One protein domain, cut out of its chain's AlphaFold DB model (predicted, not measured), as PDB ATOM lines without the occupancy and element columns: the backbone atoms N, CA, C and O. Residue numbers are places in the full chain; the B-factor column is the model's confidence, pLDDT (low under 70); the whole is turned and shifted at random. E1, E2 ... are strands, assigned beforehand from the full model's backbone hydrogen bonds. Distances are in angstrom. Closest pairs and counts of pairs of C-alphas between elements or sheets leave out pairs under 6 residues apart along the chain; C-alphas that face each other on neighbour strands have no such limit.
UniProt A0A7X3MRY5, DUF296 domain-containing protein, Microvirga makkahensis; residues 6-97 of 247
ATOM      1  N   GLY A   6     122.763 158.370 195.405       95.44
ATOM      2  CA  GLY A   6     124.035 158.719 196.011       95.44
ATOM      3  C   GLY A   6     125.105 159.144 195.030       95.44
ATOM      4  O   GLY A   6     124.928 159.131 193.815       95.44
ATOM      5  N   PHE A   7     126.255 159.451 195.601       98.06
ATOM      6  CA  PHE A   7     127.518 159.512 194.892       98.06
ATOM      7  C   PHE A   7     128.557 158.768 195.710       98.06
ATOM      8  O   PHE A   7     128.577 158.882 196.939       98.06
ATOM      9  N   VAL A   8     129.413 158.010 195.040       97.62
ATOM     10  CA  VAL A   8     130.498 157.273 195.676       97.62
ATOM     11  C   VAL A   8     131.817 157.532 194.970       97.62
ATOM     12  O   VAL A   8     131.863 157.707 193.755       97.62
ATOM     13  N   THR A   9     132.895 157.508 195.739       97.44
ATOM     14  CA  THR A   9     134.276 157.490 195.274       97.44
ATOM     15  C   THR A   9     134.987 156.294 195.867       97.44
ATOM     16  O   THR A   9     134.725 155.888 197.001       97.44
ATOM     17  N   PHE A  10     135.924 155.757 195.112       95.25
ATOM     18  CA  PHE A  10     136.800 154.701 195.576       95.25
ATOM     19  C   PHE A  10     138.176 154.922 194.971       95.25
ATOM     20  O   PHE A  10     138.323 155.125 193.763       95.25
ATOM     21  N   ASP A  11     139.172 154.925 195.842       92.38
ATOM     22  CA  ASP A  11     140.573 154.968 195.470       92.38
ATOM     23  C   ASP A  11     141.124 153.551 195.556       92.38
ATOM     24  O   ASP A  11     140.767 152.780 196.451       92.38
ATOM     25  N   HIS A  12     142.018 153.215 194.633       91.69
ATOM     26  CA  HIS A  12     142.595 151.877 194.549       91.69
ATOM     27  C   HIS A  12     141.549 150.770 194.293       91.69
ATOM     28  O   HIS A  12     140.347 150.997 194.162       91.69
ATOM     29  N   GLY A  13     142.030 149.539 194.128       94.00
ATOM     30  CA  GLY A  13     141.193 148.362 193.903       94.00
ATOM     31  C   GLY A  13     141.575 147.593 192.647       94.00
ATOM     32  O   GLY A  13     142.019 148.158 191.640       94.00
ATOM     33  N   ARG A  14     141.401 146.273 192.719       97.25
ATOM     34  CA  ARG A  14     141.609 145.359 191.599       97.25
ATOM     35  C   ARG A  14     140.276 144.948 191.001       97.25
ATOM     36  O   ARG A  14     139.359 144.584 191.735       97.25
ATOM     37  N   PHE A  15     140.195 144.939 189.676       97.44
ATOM     38  CA  PHE A  15     138.992 144.567 188.941       97.44
ATOM     39  C   PHE A  15     139.294 143.516 187.872       97.44
ATOM     40  O   PHE A  15     140.265 143.656 187.128       97.44
ATOM     41  N   GLU A  16     138.470 142.465 187.815       96.06
ATOM     42  CA  GLU A  16     138.588 141.370 186.844       96.06
ATOM     43  C   GLU A  16     137.299 140.498 186.772       96.06
ATOM     44  O   GLU A  16     136.919 139.849 187.764       96.06
ATOM     45  N   PRO A  17     136.618 140.417 185.606       96.44
ATOM     46  CA  PRO A  17     136.908 141.141 184.364       96.44
ATOM     47  C   PRO A  17     136.603 142.643 184.481       96.44
ATOM     48  O   PRO A  17     135.908 143.080 185.401       96.44
ATOM     49  N   PHE A  18     137.127 143.419 183.531       97.81
ATOM     50  CA  PHE A  18     136.883 144.856 183.411       97.81
ATOM     51  C   PHE A  18     136.422 145.203 181.990       97.81
ATOM     52  O   PHE A  18     136.939 144.654 181.004       97.81
ATOM     53  N   ARG A  19     135.434 146.095 181.889       98.12
ATOM     54  CA  ARG A  19     134.844 146.562 180.632       98.12
ATOM     55  C   ARG A  19     134.569 148.056 180.709       98.12
ATOM     56  O   ARG A  19     134.039 148.548 181.704       98.12
ATOM     57  N   TYR A  20     134.925 148.772 179.653       98.19
ATOM     58  CA  TYR A  20     134.744 150.217 179.581       98.19
ATOM     59  C   TYR A  20     134.544 150.677 178.141       98.19
ATOM     60  O   TYR A  20     134.797 149.930 177.191       98.19
ATOM     61  N   VAL A  21     134.100 151.918 177.996       97.88
ATOM     62  CA  VAL A  21     133.995 152.632 176.725       97.88
ATOM     63  C   VAL A  21     134.647 154.006 176.851       97.88
ATOM     64  O   VAL A  21     134.808 154.546 177.948       97.88
ATOM     65  N   MET A  22     135.056 154.540 175.708       97.06
ATOM     66  CA  MET A  22     135.663 155.858 175.548       97.06
ATOM     67  C   MET A  22     134.661 156.808 174.893       97.06
ATOM     68  O   MET A  22     133.777 156.330 174.169       97.06
ATOM     69  N   PRO A  23     134.807 158.131 175.078       95.06
ATOM     70  CA  PRO A  23     134.037 159.072 174.285       95.06
ATOM     71  C   PRO A  23     134.413 158.901 172.812       95.06
ATOM     72  O   PRO A  23     135.567 158.645 172.461       95.06
ATOM     73  N   SER A  24     133.434 159.031 171.932       93.88
ATOM     74  CA  SER A  24     133.622 158.944 170.492       93.88
ATOM     75  C   SER A  24     132.717 159.935 169.775       93.88
ATOM     76  O   SER A  24     131.738 160.441 170.328       93.88
ATOM     77  N   LEU A  25     133.048 160.222 168.521       89.88
ATOM     78  CA  LEU A  25     132.170 161.005 167.665       89.88
ATOM     79  C   LEU A  25     130.991 160.136 167.232       89.88
ATOM     80  O   LEU A  25     131.150 158.938 166.977       89.88
ATOM     81  N   SER A  26     129.811 160.742 167.127       87.44
ATOM     82  CA  SER A  26     128.674 160.038 166.547       87.44
ATOM     83  C   SER A  26     128.945 159.688 165.084       87.44
ATOM     84  O   SER A  26     129.581 160.442 164.347       87.44
ATOM     85  N   SER A  27     128.438 158.529 164.668       85.81
ATOM     86  CA  SER A  27     128.414 158.108 163.261       85.81
ATOM     87  C   SER A  27     127.042 158.308 162.611       85.81
ATOM     88  O   SER A  27     126.879 158.030 161.422       85.81
ATOM     89  N   ASP A  28     126.061 158.801 163.373       85.31
ATOM     90  CA  ASP A  28     124.697 159.050 162.926       85.31
ATOM     91  C   ASP A  28     124.306 160.533 163.038       85.31
ATOM     92  O   ASP A  28     125.040 161.363 163.570       85.31
ATOM     93  N   ALA A  29     123.135 160.869 162.492       82.50
ATOM     94  CA  ALA A  29     122.593 162.226 162.516       82.50
ATOM     95  C   ALA A  29     121.752 162.534 163.771       82.50
ATOM     96  O   ALA A  29     121.242 163.646 163.897       82.50
ATOM     97  N   SER A  30     121.550 161.556 164.658       84.06
ATOM     98  CA  SER A  30     120.688 161.670 165.842       84.06
ATOM     99  C   SER A  30     121.445 162.030 167.117       84.06
ATOM    100  O   SER A  30     120.828 162.566 168.033       84.06
ATOM    101  N   HIS A  31     122.752 161.774 167.181       88.44
ATOM    102  CA  HIS A  31     123.563 162.012 168.374       88.44
ATOM    103  C   HIS A  31     124.717 162.975 168.090       88.44
ATOM    104  O   HIS A  31     125.345 162.923 167.035       88.44
ATOM    105  N   ALA A  32     125.033 163.836 169.059       79.56
ATOM    106  CA  ALA A  32     126.191 164.734 168.987       79.56
ATOM    107  C   ALA A  32     127.521 164.017 169.303       79.56
ATOM    108  O   ALA A  32     128.579 164.410 168.817       79.56
ATOM    109  N   ALA A  33     127.460 162.948 170.095       89.12
ATOM    110  CA  ALA A  33     128.580 162.096 170.482       89.12
ATOM    111  C   ALA A  33     128.089 160.654 170.644       89.12
ATOM    112  O   ALA A  33     126.885 160.410 170.659       89.12
ATOM    113  N   TRP A  34     129.008 159.703 170.758       91.38
ATOM    114  CA  TRP A  34     128.694 158.299 171.008       91.38
ATOM    115  C   TRP A  34     129.748 157.655 171.907       91.38
ATOM    116  O   TRP A  34     130.771 158.259 172.223       91.38
ATOM    117  N   TYR A  35     129.515 156.407 172.298       91.62
ATOM    118  CA  TYR A  35     130.542 155.586 172.923       91.62
ATOM    119  C   TYR A  35     131.366 154.852 171.866       91.62
ATOM    120  O   TYR A  35     130.857 154.417 170.833       91.62
ATOM    121  N   SER A  36     132.653 154.660 172.135       93.50
ATOM    122  CA  SER A  36     133.480 153.735 171.362       93.50
ATOM    123  C   SER A  36     132.919 152.303 171.411       93.50
ATOM    124  O   SER A  36     132.108 151.973 172.284       93.50
ATOM    125  N   PRO A  37     133.427 151.381 170.572       95.38
ATOM    126  CA  PRO A  37     133.320 149.959 170.874       95.38
ATOM    127  C   PRO A  37     133.818 149.649 172.292       95.38
ATOM    128  O   PRO A  37     134.701 150.332 172.820       95.38
ATOM    129  N   THR A  38     133.260 148.607 172.906       97.50
ATOM    130  CA  THR A  38     133.654 148.175 174.248       97.50
ATOM    131  C   THR A  38     135.089 147.667 174.268       97.50
ATOM    132  O   THR A  38     135.454 146.754 173.527       97.50
ATOM    133  N   PHE A  39     135.877 148.207 175.192       97.44
ATOM    134  CA  PHE A  39     137.210 147.723 175.503       97.44
ATOM    135  C   PHE A  39     137.165 146.647 176.584       97.44
ATOM    136  O   PHE A  39     136.373 146.688 177.531       97.44
ATOM    137  N   ALA A  40     138.051 145.671 176.424       97.25
ATOM    138  CA  ALA A  40     138.027 144.412 177.142       97.25
ATOM    139  C   ALA A  40     139.447 143.974 177.542       97.25
ATOM    140  O   ALA A  40     139.883 142.916 177.089       97.25
ATOM    141  N   PRO A  41     140.184 144.775 178.337       95.94
ATOM    142  CA  PRO A  41     141.578 144.481 178.651       95.94
ATOM    143  C   PRO A  41     141.714 143.096 179.287       95.94
ATOM    144  O   PRO A  41     140.878 142.681 180.095       95.94
ATOM    145  N   GLU A  42     142.766 142.380 178.899       93.38
ATOM    146  CA  GLU A  42     143.080 141.079 179.477       93.38
ATOM    147  C   GLU A  42     143.666 141.235 180.886       93.38
ATOM    148  O   GLU A  42     144.505 142.100 181.148       93.38
ATOM    149  N   GLY A  43     143.241 140.350 181.787       93.25
ATOM    150  CA  GLY A  43     143.728 140.288 183.160       93.25
ATOM    151  C   GLY A  43     143.214 141.405 184.072       93.25
ATOM    152  O   GLY A  43     142.196 142.054 183.831       93.25
ATOM    153  N   SER A  44     143.938 141.589 185.174       94.62
ATOM    154  CA  SER A  44     143.578 142.495 186.261       94.62
ATOM    155  C   SER A  44     143.808 143.967 185.899       94.62
ATOM    156  O   SER A  44     144.942 144.376 185.642       94.62
ATOM    157  N   VAL A  45     142.772 144.789 186.062       97.56
ATOM    158  CA  VAL A  45     142.850 146.258 186.022       97.56
ATOM    159  C   VAL A  45     143.049 146.816 187.431       97.56
ATOM    160  O   VAL A  45     142.419 146.350 188.385       97.56
ATOM    161  N   ARG A  46     143.927 147.816 187.571       97.56
ATOM    162  CA  ARG A  46     144.163 148.530 188.836       97.56
ATOM    163  C   ARG A  46     143.553 149.920 188.782       97.56
ATOM    164  O   ARG A  46     144.010 150.755 188.010       97.56
ATOM    165  N   MET A  47     142.548 150.165 189.612       97.25
ATOM    166  CA  MET A  47     141.936 151.482 189.743       97.25
ATOM    167  C   MET A  47     142.896 152.439 190.450       97.25
ATOM    168  O   MET A  47     143.495 152.074 191.459       97.25
ATOM    169  N   HIS A  48     143.041 153.660 189.940       96.69
ATOM    170  CA  HIS A  48     143.633 154.766 190.700       96.69
ATOM    171  C   HIS A  48     142.542 155.467 191.485       96.69
ATOM    172  O   HIS A  48     142.624 155.552 192.705       96.69
ATOM    173  N   ARG A  49     141.496 155.887 190.770       96.94
ATOM    174  CA  ARG A  49     140.314 156.523 191.337       96.94
ATOM    175  C   ARG A  49     139.115 156.297 190.433       96.94
ATOM    176  O   ARG A  49     139.199 156.555 189.235       96.94
ATOM    177  N   GLY A  50     138.002 155.889 191.021       97.19
ATOM    178  CA  GLY A  50     136.698 155.868 190.378       97.19
ATOM    179  C   GLY A  50     135.700 156.715 191.150       97.19
ATOM    180  O   GLY A  50     135.797 156.876 192.371       97.19
ATOM    181  N   CYS A  51     134.728 157.257 190.434       97.38
ATOM    182  CA  CYS A  51     133.551 157.852 191.029       97.38
ATOM    183  C   CYS A  51     132.297 157.395 190.295       97.38
ATOM    184  O   CYS A  51     132.322 157.125 189.093       97.38
ATOM    185  N   ALA A  52     131.201 157.264 191.033       97.88
ATOM    186  CA  ALA A  52     129.946 156.819 190.469       97.88
ATOM    187  C   ALA A  52     128.759 157.576 191.048       97.88
ATOM    188  O   ALA A  52     128.648 157.762 192.263       97.88
ATOM    189  N   ILE A  53     127.846 157.954 190.163       98.38
ATOM    190  CA  ILE A  53     126.501 158.384 190.516       98.38
ATOM    191  C   ILE A  53     125.676 157.120 190.740       98.38
ATOM    192  O   ILE A  53     125.648 156.222 189.896       98.38
ATOM    193  N   VAL A  54     125.038 157.033 191.904       97.50
ATOM    194  CA  VAL A  54     124.193 155.906 192.302       97.50
ATOM    195  C   VAL A  54     122.741 156.294 192.093       97.50
ATOM    196  O   VAL A  54     122.266 157.277 192.667       97.50
ATOM    197  N   GLY A  55     122.041 155.493 191.302       97.00
ATOM    198  CA  GLY A  55     120.654 155.719 190.946       97.00
ATOM    199  C   GLY A  55     119.937 154.425 190.594       97.00
ATOM    200  O   GLY A  55     120.204 153.359 191.160       97.00
ATOM    201  N   GLN A  56     119.018 154.524 189.644       96.31
ATOM    202  CA  GLN A  56     118.227 153.403 189.169       96.31
ATOM    203  C   GLN A  56     118.025 153.434 187.654       96.31
ATOM    204  O   GLN A  56     118.118 154.469 186.999       96.31
ATOM    205  N   ARG A  57     117.747 152.261 187.097       95.56
ATOM    206  CA  ARG A  57     117.359 152.055 185.707       95.56
ATOM    207  C   ARG A  57     116.289 150.975 185.681       95.56
ATOM    208  O   ARG A  57     116.500 149.899 186.230       95.56
ATOM    209  N   ASP A  58     115.136 151.276 185.085       94.56
ATOM    210  CA  ASP A  58     113.990 150.352 185.025       94.56
ATOM    211  C   ASP A  58     113.555 149.847 186.417       94.56
ATOM    212  O   ASP A  58     113.189 148.687 186.602       94.56
ATOM    213  N   GLY A  59     113.642 150.724 187.426       92.06
ATOM    214  CA  GLY A  59     113.330 150.407 188.824       92.06
ATOM    215  C   GLY A  59     114.355 149.514 189.539       92.06
ATOM    216  O   GLY A  59     114.126 149.135 190.688       92.06
ATOM    217  N   LEU A  60     115.476 149.175 188.895       93.62
ATOM    218  CA  LEU A  60     116.571 148.402 189.482       93.62
ATOM    219  C   LEU A  60     117.765 149.304 189.818       93.62
ATOM    220  O   LEU A  60     117.994 150.282 189.108       93.62
ATOM    221  N   PRO A  61     118.565 148.983 190.853       93.88
ATOM    222  CA  PRO A  61     119.785 149.726 191.158       93.88
ATOM    223  C   PRO A  61     120.729 149.791 189.956       93.88
ATOM    224  O   PRO A  61     121.019 148.773 189.325       93.88
ATOM    225  N   PHE A  62     121.233 150.985 189.668       95.94
ATOM    226  CA  PHE A  62     122.151 151.231 188.564       95.94
ATOM    227  C   PHE A  62     123.167 152.304 188.956       95.94
ATOM    228  O   PHE A  62     122.879 153.165 189.790       95.94
ATOM    229  N   ILE A  63     124.361 152.256 188.366       96.75
ATOM    230  CA  ILE A  63     125.382 153.284 188.574       96.75
ATOM    231  C   ILE A  63     125.923 153.776 187.237       96.75
ATOM    232  O   ILE A  63     126.113 152.986 186.312       96.75
ATOM    233  N   HIS A  64     126.217 155.069 187.172       98.19
ATOM    234  CA  HIS A  64     127.006 155.678 186.107       98.19
ATOM    235  C   HIS A  64     128.385 155.986 186.685       98.19
ATOM    236  O   HIS A  64     128.469 156.656 187.712       98.19
ATOM    237  N   CYS A  65     129.455 155.433 186.107       97.88
ATOM    238  CA  CYS A  65     130.774 155.442 186.733       97.88
ATOM    239  C   CYS A  65     131.884 155.826 185.757       97.88
ATOM    240  O   CYS A  65     132.041 155.182 184.723       97.88
ATOM    241  N   HIS A  66     132.680 156.830 186.131       98.62
ATOM    242  CA  HIS A  66     133.927 157.190 185.459       98.62
ATOM    243  C   HIS A  66     135.117 156.900 186.374       98.62
ATOM    244  O   HIS A  66     134.987 156.850 187.599       98.62
ATOM    245  N   GLY A  67     136.301 156.738 185.793       97.88
ATOM    246  CA  GLY A  67     137.511 156.559 186.585       97.88
ATOM    247  C   GLY A  67     138.787 156.589 185.769       97.88
ATOM    248  O   GLY A  67     138.747 156.657 184.544       97.88
ATOM    249  N   ILE A  68     139.913 156.503 186.473       98.38
ATOM    250  CA  ILE A  68     141.266 156.393 185.927       98.38
ATOM    251  C   ILE A  68     141.881 155.108 186.467       98.38
ATOM    252  O   ILE A  68     141.874 154.865 187.676       98.38
ATOM    253  N   TRP A  69     142.450 154.290 185.591       98.00
ATOM    254  CA  TRP A  69     143.003 152.985 185.941       98.00
ATOM    255  C   TRP A  69     144.208 152.628 185.073       98.00
ATOM    256  O   TRP A  69     144.418 153.195 184.003       98.00
ATOM    257  N   ASP A  70     144.993 151.652 185.519       97.94
ATOM    258  CA  ASP A  70     146.043 151.039 184.711       97.94
ATOM    259  C   ASP A  70     145.594 149.678 184.178       97.94
ATOM    260  O   ASP A  70     145.048 148.835 184.899       97.94
ATOM    261  N   THR A  71     145.895 149.464 182.903       96.56
ATOM    262  CA  THR A  71     145.838 148.171 182.217       96.56
ATOM    263  C   THR A  71     147.262 147.675 181.939       96.56
ATOM    264  O   THR A  71     148.237 148.397 182.166       96.56
ATOM    265  N   SER A  72     147.408 146.462 181.401       94.56
ATOM    266  CA  SER A  72     148.698 145.971 180.888       94.56
ATOM    267  C   SER A  72     149.273 146.847 179.764       94.56
ATOM    268  O   SER A  72     150.485 146.883 179.573       94.56
ATOM    269  N   GLU A  73     148.420 147.594 179.064       92.81
ATOM    270  CA  GLU A  73     148.770 148.499 177.965       92.81
ATOM    271  C   GLU A  73     148.957 149.959 178.420       92.81
ATOM    272  O   GLU A  73     149.024 150.882 177.601       92.81
ATOM    273  N   GLY A  74     148.992 150.193 179.733       95.69
ATOM    274  CA  GLY A  74     149.176 151.507 180.338       95.69
ATOM    275  C   GLY A  74     147.894 152.125 180.889       95.69
ATOM    276  O   GLY A  74     146.852 151.471 181.017       95.69
ATOM    277  N   ARG A  75     148.007 153.405 181.251       97.94
ATOM    278  CA  ARG A  75     146.941 154.173 181.898       97.94
ATOM    279  C   ARG A  75     145.786 154.447 180.939       97.94
ATOM    280  O   ARG A  75     146.003 154.692 179.751       97.94
ATOM    281  N   ARG A  76     144.568 154.385 181.463       98.00
ATOM    282  CA  ARG A  76     143.303 154.627 180.768       98.00
ATOM    283  C   ARG A  76     142.354 155.389 181.692       98.00
ATOM    284  O   ARG A  76     142.510 155.374 182.912       98.00
ATOM    285  N   MET A  77     141.375 156.044 181.090       98.19
ATOM    286  CA  MET A  77     140.265 156.712 181.757       98.19
ATOM    287  C   MET A  77     139.041 156.572 180.864       98.19
ATOM    288  O   MET A  77     139.201 156.468 179.655       98.19
ATOM    289  N   GLY A  78     137.841 156.595 181.428       97.75
ATOM    290  CA  GLY A  78     136.615 156.640 180.638       97.75
ATOM    291  C   GLY A  78     135.404 156.191 181.434       97.75
ATOM    292  O   GLY A  78     135.416 156.214 182.668       97.75
ATOM    293  N   HIS A  79     134.387 155.741 180.708       98.12
ATOM    294  CA  HIS A  79     133.140 155.255 181.272       98.12
ATOM    295  C   HIS A  79     133.219 153.752 181.547       98.12
ATOM    296  O   HIS A  79     133.421 152.935 180.643       98.12
ATOM    297  N   MET A  80     133.035 153.370 182.805       97.62
ATOM    298  CA  MET A  80     133.026 151.979 183.240       97.62
ATOM    299  C   MET A  80     131.670 151.335 182.963       97.62
ATOM    300  O   MET A  80     130.636 151.805 183.437       97.62
ATOM    301  N   LEU A  81     131.676 150.184 182.289       97.38
ATOM    302  CA  LEU A  81     130.486 149.349 182.157       97.38
ATOM    303  C   LEU A  81     130.318 148.543 183.448       97.38
ATOM    304  O   LEU A  81     130.812 147.421 183.578       97.38
ATOM    305  N   ALA A  82     129.669 149.163 184.435       93.56
ATOM    306  CA  ALA A  82     129.578 148.653 185.801       93.56
ATOM    307  C   ALA A  82     128.965 147.247 185.894       93.56
ATOM    308  O   ALA A  82     129.446 146.422 186.664       93.56
ATOM    309  N   SER A  83     127.940 146.947 185.088       93.12
ATOM    310  CA  SER A  83     127.296 145.626 185.063       93.12
ATOM    311  C   SER A  83     128.203 144.512 184.527       93.12
ATOM    312  O   SER A  83     128.006 143.353 184.881       93.12
ATOM    313  N   ASP A  84     129.214 144.867 183.730       96.25
ATOM    314  CA  ASP A  84     130.150 143.931 183.093       96.25
ATOM    315  C   ASP A  84     131.548 143.954 183.738       96.25
ATOM    316  O   ASP A  84     132.499 143.353 183.231       96.25
ATOM    317  N   THR A  85     131.683 144.654 184.865       96.56
ATOM    318  CA  THR A  85     132.937 144.833 185.594       96.56
ATOM    319  C   THR A  85     132.802 144.282 187.006       96.56
ATOM    320  O   THR A  85     131.806 144.515 187.688       96.56
ATOM    321  N   ARG A  86     133.821 143.557 187.483       96.19
ATOM    322  CA  ARG A  86     133.791 142.938 188.813       96.19
ATOM    323  C   ARG A  86     134.971 143.367 189.667       96.19
ATOM    324  O   ARG A  86     136.121 143.214 189.269       96.19
ATOM    325  N   VAL A  87     134.670 143.813 190.880       96.06
ATOM    326  CA  VAL A  87     135.649 144.021 191.951       96.06
ATOM    327  C   VAL A  87     136.261 142.665 192.332       96.06
ATOM    328  O   VAL A  87     135.553 141.749 192.747       96.06
ATOM    329  N   ALA A  88     137.571 142.512 192.151       96.75
ATOM    330  CA  ALA A  88     138.298 141.259 192.368       96.75
ATOM    331  C   ALA A  88     138.785 141.077 193.816       96.75
ATOM    332  O   ALA A  88     139.191 139.977 194.194       96.75
ATOM    333  N   GLU A  89     138.779 142.140 194.619       94.31
ATOM    334  CA  GLU A  89     139.101 142.129 196.049       94.31
ATOM    335  C   GLU A  89     138.362 143.254 196.778       94.31
ATOM    336  O   GLU A  89     138.030 144.241 196.128       94.31
ATOM    337  N   PRO A  90     138.101 143.144 198.093       94.75
ATOM    338  CA  PRO A  90     137.408 144.194 198.833       94.75
ATOM    339  C   PRO A  90     138.018 145.577 198.582       94.75
ATOM    340  O   PRO A  90     139.224 145.761 198.735       94.75
ATOM    341  N   VAL A  91     137.169 146.533 198.205       94.00
ATOM    342  CA  VAL A  91     137.543 147.931 197.980       94.00
ATOM    343  C   VAL A  91     136.793 148.803 198.974       94.00
ATOM    344  O   VAL A  91     135.608 148.580 199.241       94.00
ATOM    345  N   GLU A  92     137.491 149.774 199.546       94.81
ATOM    346  CA  GLU A  92     136.860 150.784 200.380       94.81
ATOM    347  C   GLU A  92     136.157 151.812 199.490       94.81
ATOM    348  O   GLU A  92     136.697 152.267 198.484       94.81
ATOM    349  N   VAL A  93     134.929 152.161 199.862       95.12
ATOM    350  CA  VAL A  93     134.102 153.114 199.126       95.12
ATOM    351  C   VAL A  93     133.633 154.185 200.099       95.12
ATOM    352  O   VAL A  93     133.040 153.878 201.132       95.12
ATOM    353  N   THR A  94     133.862 155.445 199.746       95.81
ATOM    354  CA  THR A  94     133.350 156.612 200.472       95.81
ATOM    355  C   THR A  94     132.238 157.249 199.656       95.81
ATOM    356  O   THR A  94     132.298 157.260 198.432       95.81
ATOM    357  N   GLY A  95     131.201 157.792 200.290       95.19
ATOM    358  CA  GLY A  95     130.131 158.414 199.523       95.19
ATOM    359  C   GLY A  95     129.098 159.175 200.332       95.19
ATOM    360  O   GLY A  95     129.088 159.164 201.563       95.19
ATOM    361  N   ILE A  96     128.210 159.829 199.591       95.00
ATOM    362  CA  ILE A  96     127.041 160.543 200.091       95.00
ATOM    363  C   ILE A  96     125.816 159.716 199.716       95.00
ATOM    364  O   ILE A  96     125.561 159.469 198.539       95.00
ATOM    365  N   GLY A  97     125.067 159.280 200.725       93.12
ATOM    366  CA  GLY A  97     123.820 158.547 200.549       93.12
ATOM    367  C   GLY A  97     122.612 159.467 200.661       93.12
ATOM    368  O   GLY A  97     122.536 160.284 201.578       93.12
TER     369      GLY A  97
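AT A GLANCE: This is residues 6 to 97 of the 247 residues of the protein "DUF296 domain-containing protein" of Microvirga makkahensis (UniProt A0A7X3MRY5). One twisted wall of five strands, E6, E5, E4, E1 and E7 side by side, has long links passing over one face, while the small hairpin of E2 and E3 reaches out beyond the E6 edge and makes one end of the longest axis. E4 and E5 bend along their length, and residues 81 to 93 cross over the linked face from the E6 edge to the E7 edge. The printed part has 92 residues with seven named strands, E1 to E7 in order along the chain, and no named helix; the class is all strand. Both sheets are antiparallel: E6 - E5 - E4 - E1 - E7, and E2 - E3. The whole is compact, with a radius of gyration of the C-alphas of 13.9 A, and flat in outline, spanning 43 by 35 by 17 A.

IN THESE COORDINATES: E1, residues 6 to 11, begins with C-alpha 6 at (124.035, 158.719, 196.011) and is 17.0 A long from first to last C-alpha. E2 is residues 23 to 25 and E3 residues 33 to 35. E4, residues 45 to 57, begins with C-alpha 45 at (142.850, 146.258, 186.022) and measures 26.1 A; it bends by 98 degrees at residue 48. E5, residues 60 to 71, measures 30.2 A and bends by 75 degrees at residue 68. E6, residues 74 to 80, measures 16.4 A. E7, residues 94 to 97, ends with C-alpha 97 at (123.820, 158.547, 200.549).

HOW THE PARTS SIT: E6 and E7 are the edge strands of the five-stranded sheet. E1 and E7 are antiparallel at 179 degrees, with N 9 and O 94 within hydrogen-bond range at 2.8 A. E4 and E1 are antiparallel at 172 degrees, with N 52 and O 8 at 2.8 A. E4, E5 and E6 form a meander, each strand the antiparallel neighbour of the one before. In the hairpin E4 and E5, N 53 and O 64 are 2.8 A apart; in the hairpin E5 and E6, N 76 and O 69 are 2.8 A apart. Short pairings join residues 14 to 15 with residues 45 to 46 of E4, and residues 20 to 21 with residues 79 to 80 of E6, both antiparallel. In the hairpin E2 and E3, N 24 and O 34 are 2.8 A apart. The closest C-alphas of E2 and E6, those of Pro 23 and Gly 78, are 7.3 A apart; E3 and E6 are apart.

THE WHOLE: The two C-alphas farthest apart, those of Ala 29 and Pro 90, are 43.2 A from each other. The printed part has no cut. The links E1 to E2 and E6 to E7 are long, with 11 and 13 residues. The mean pLDDT of the printed part is 95.0, and no printed residue is under 70.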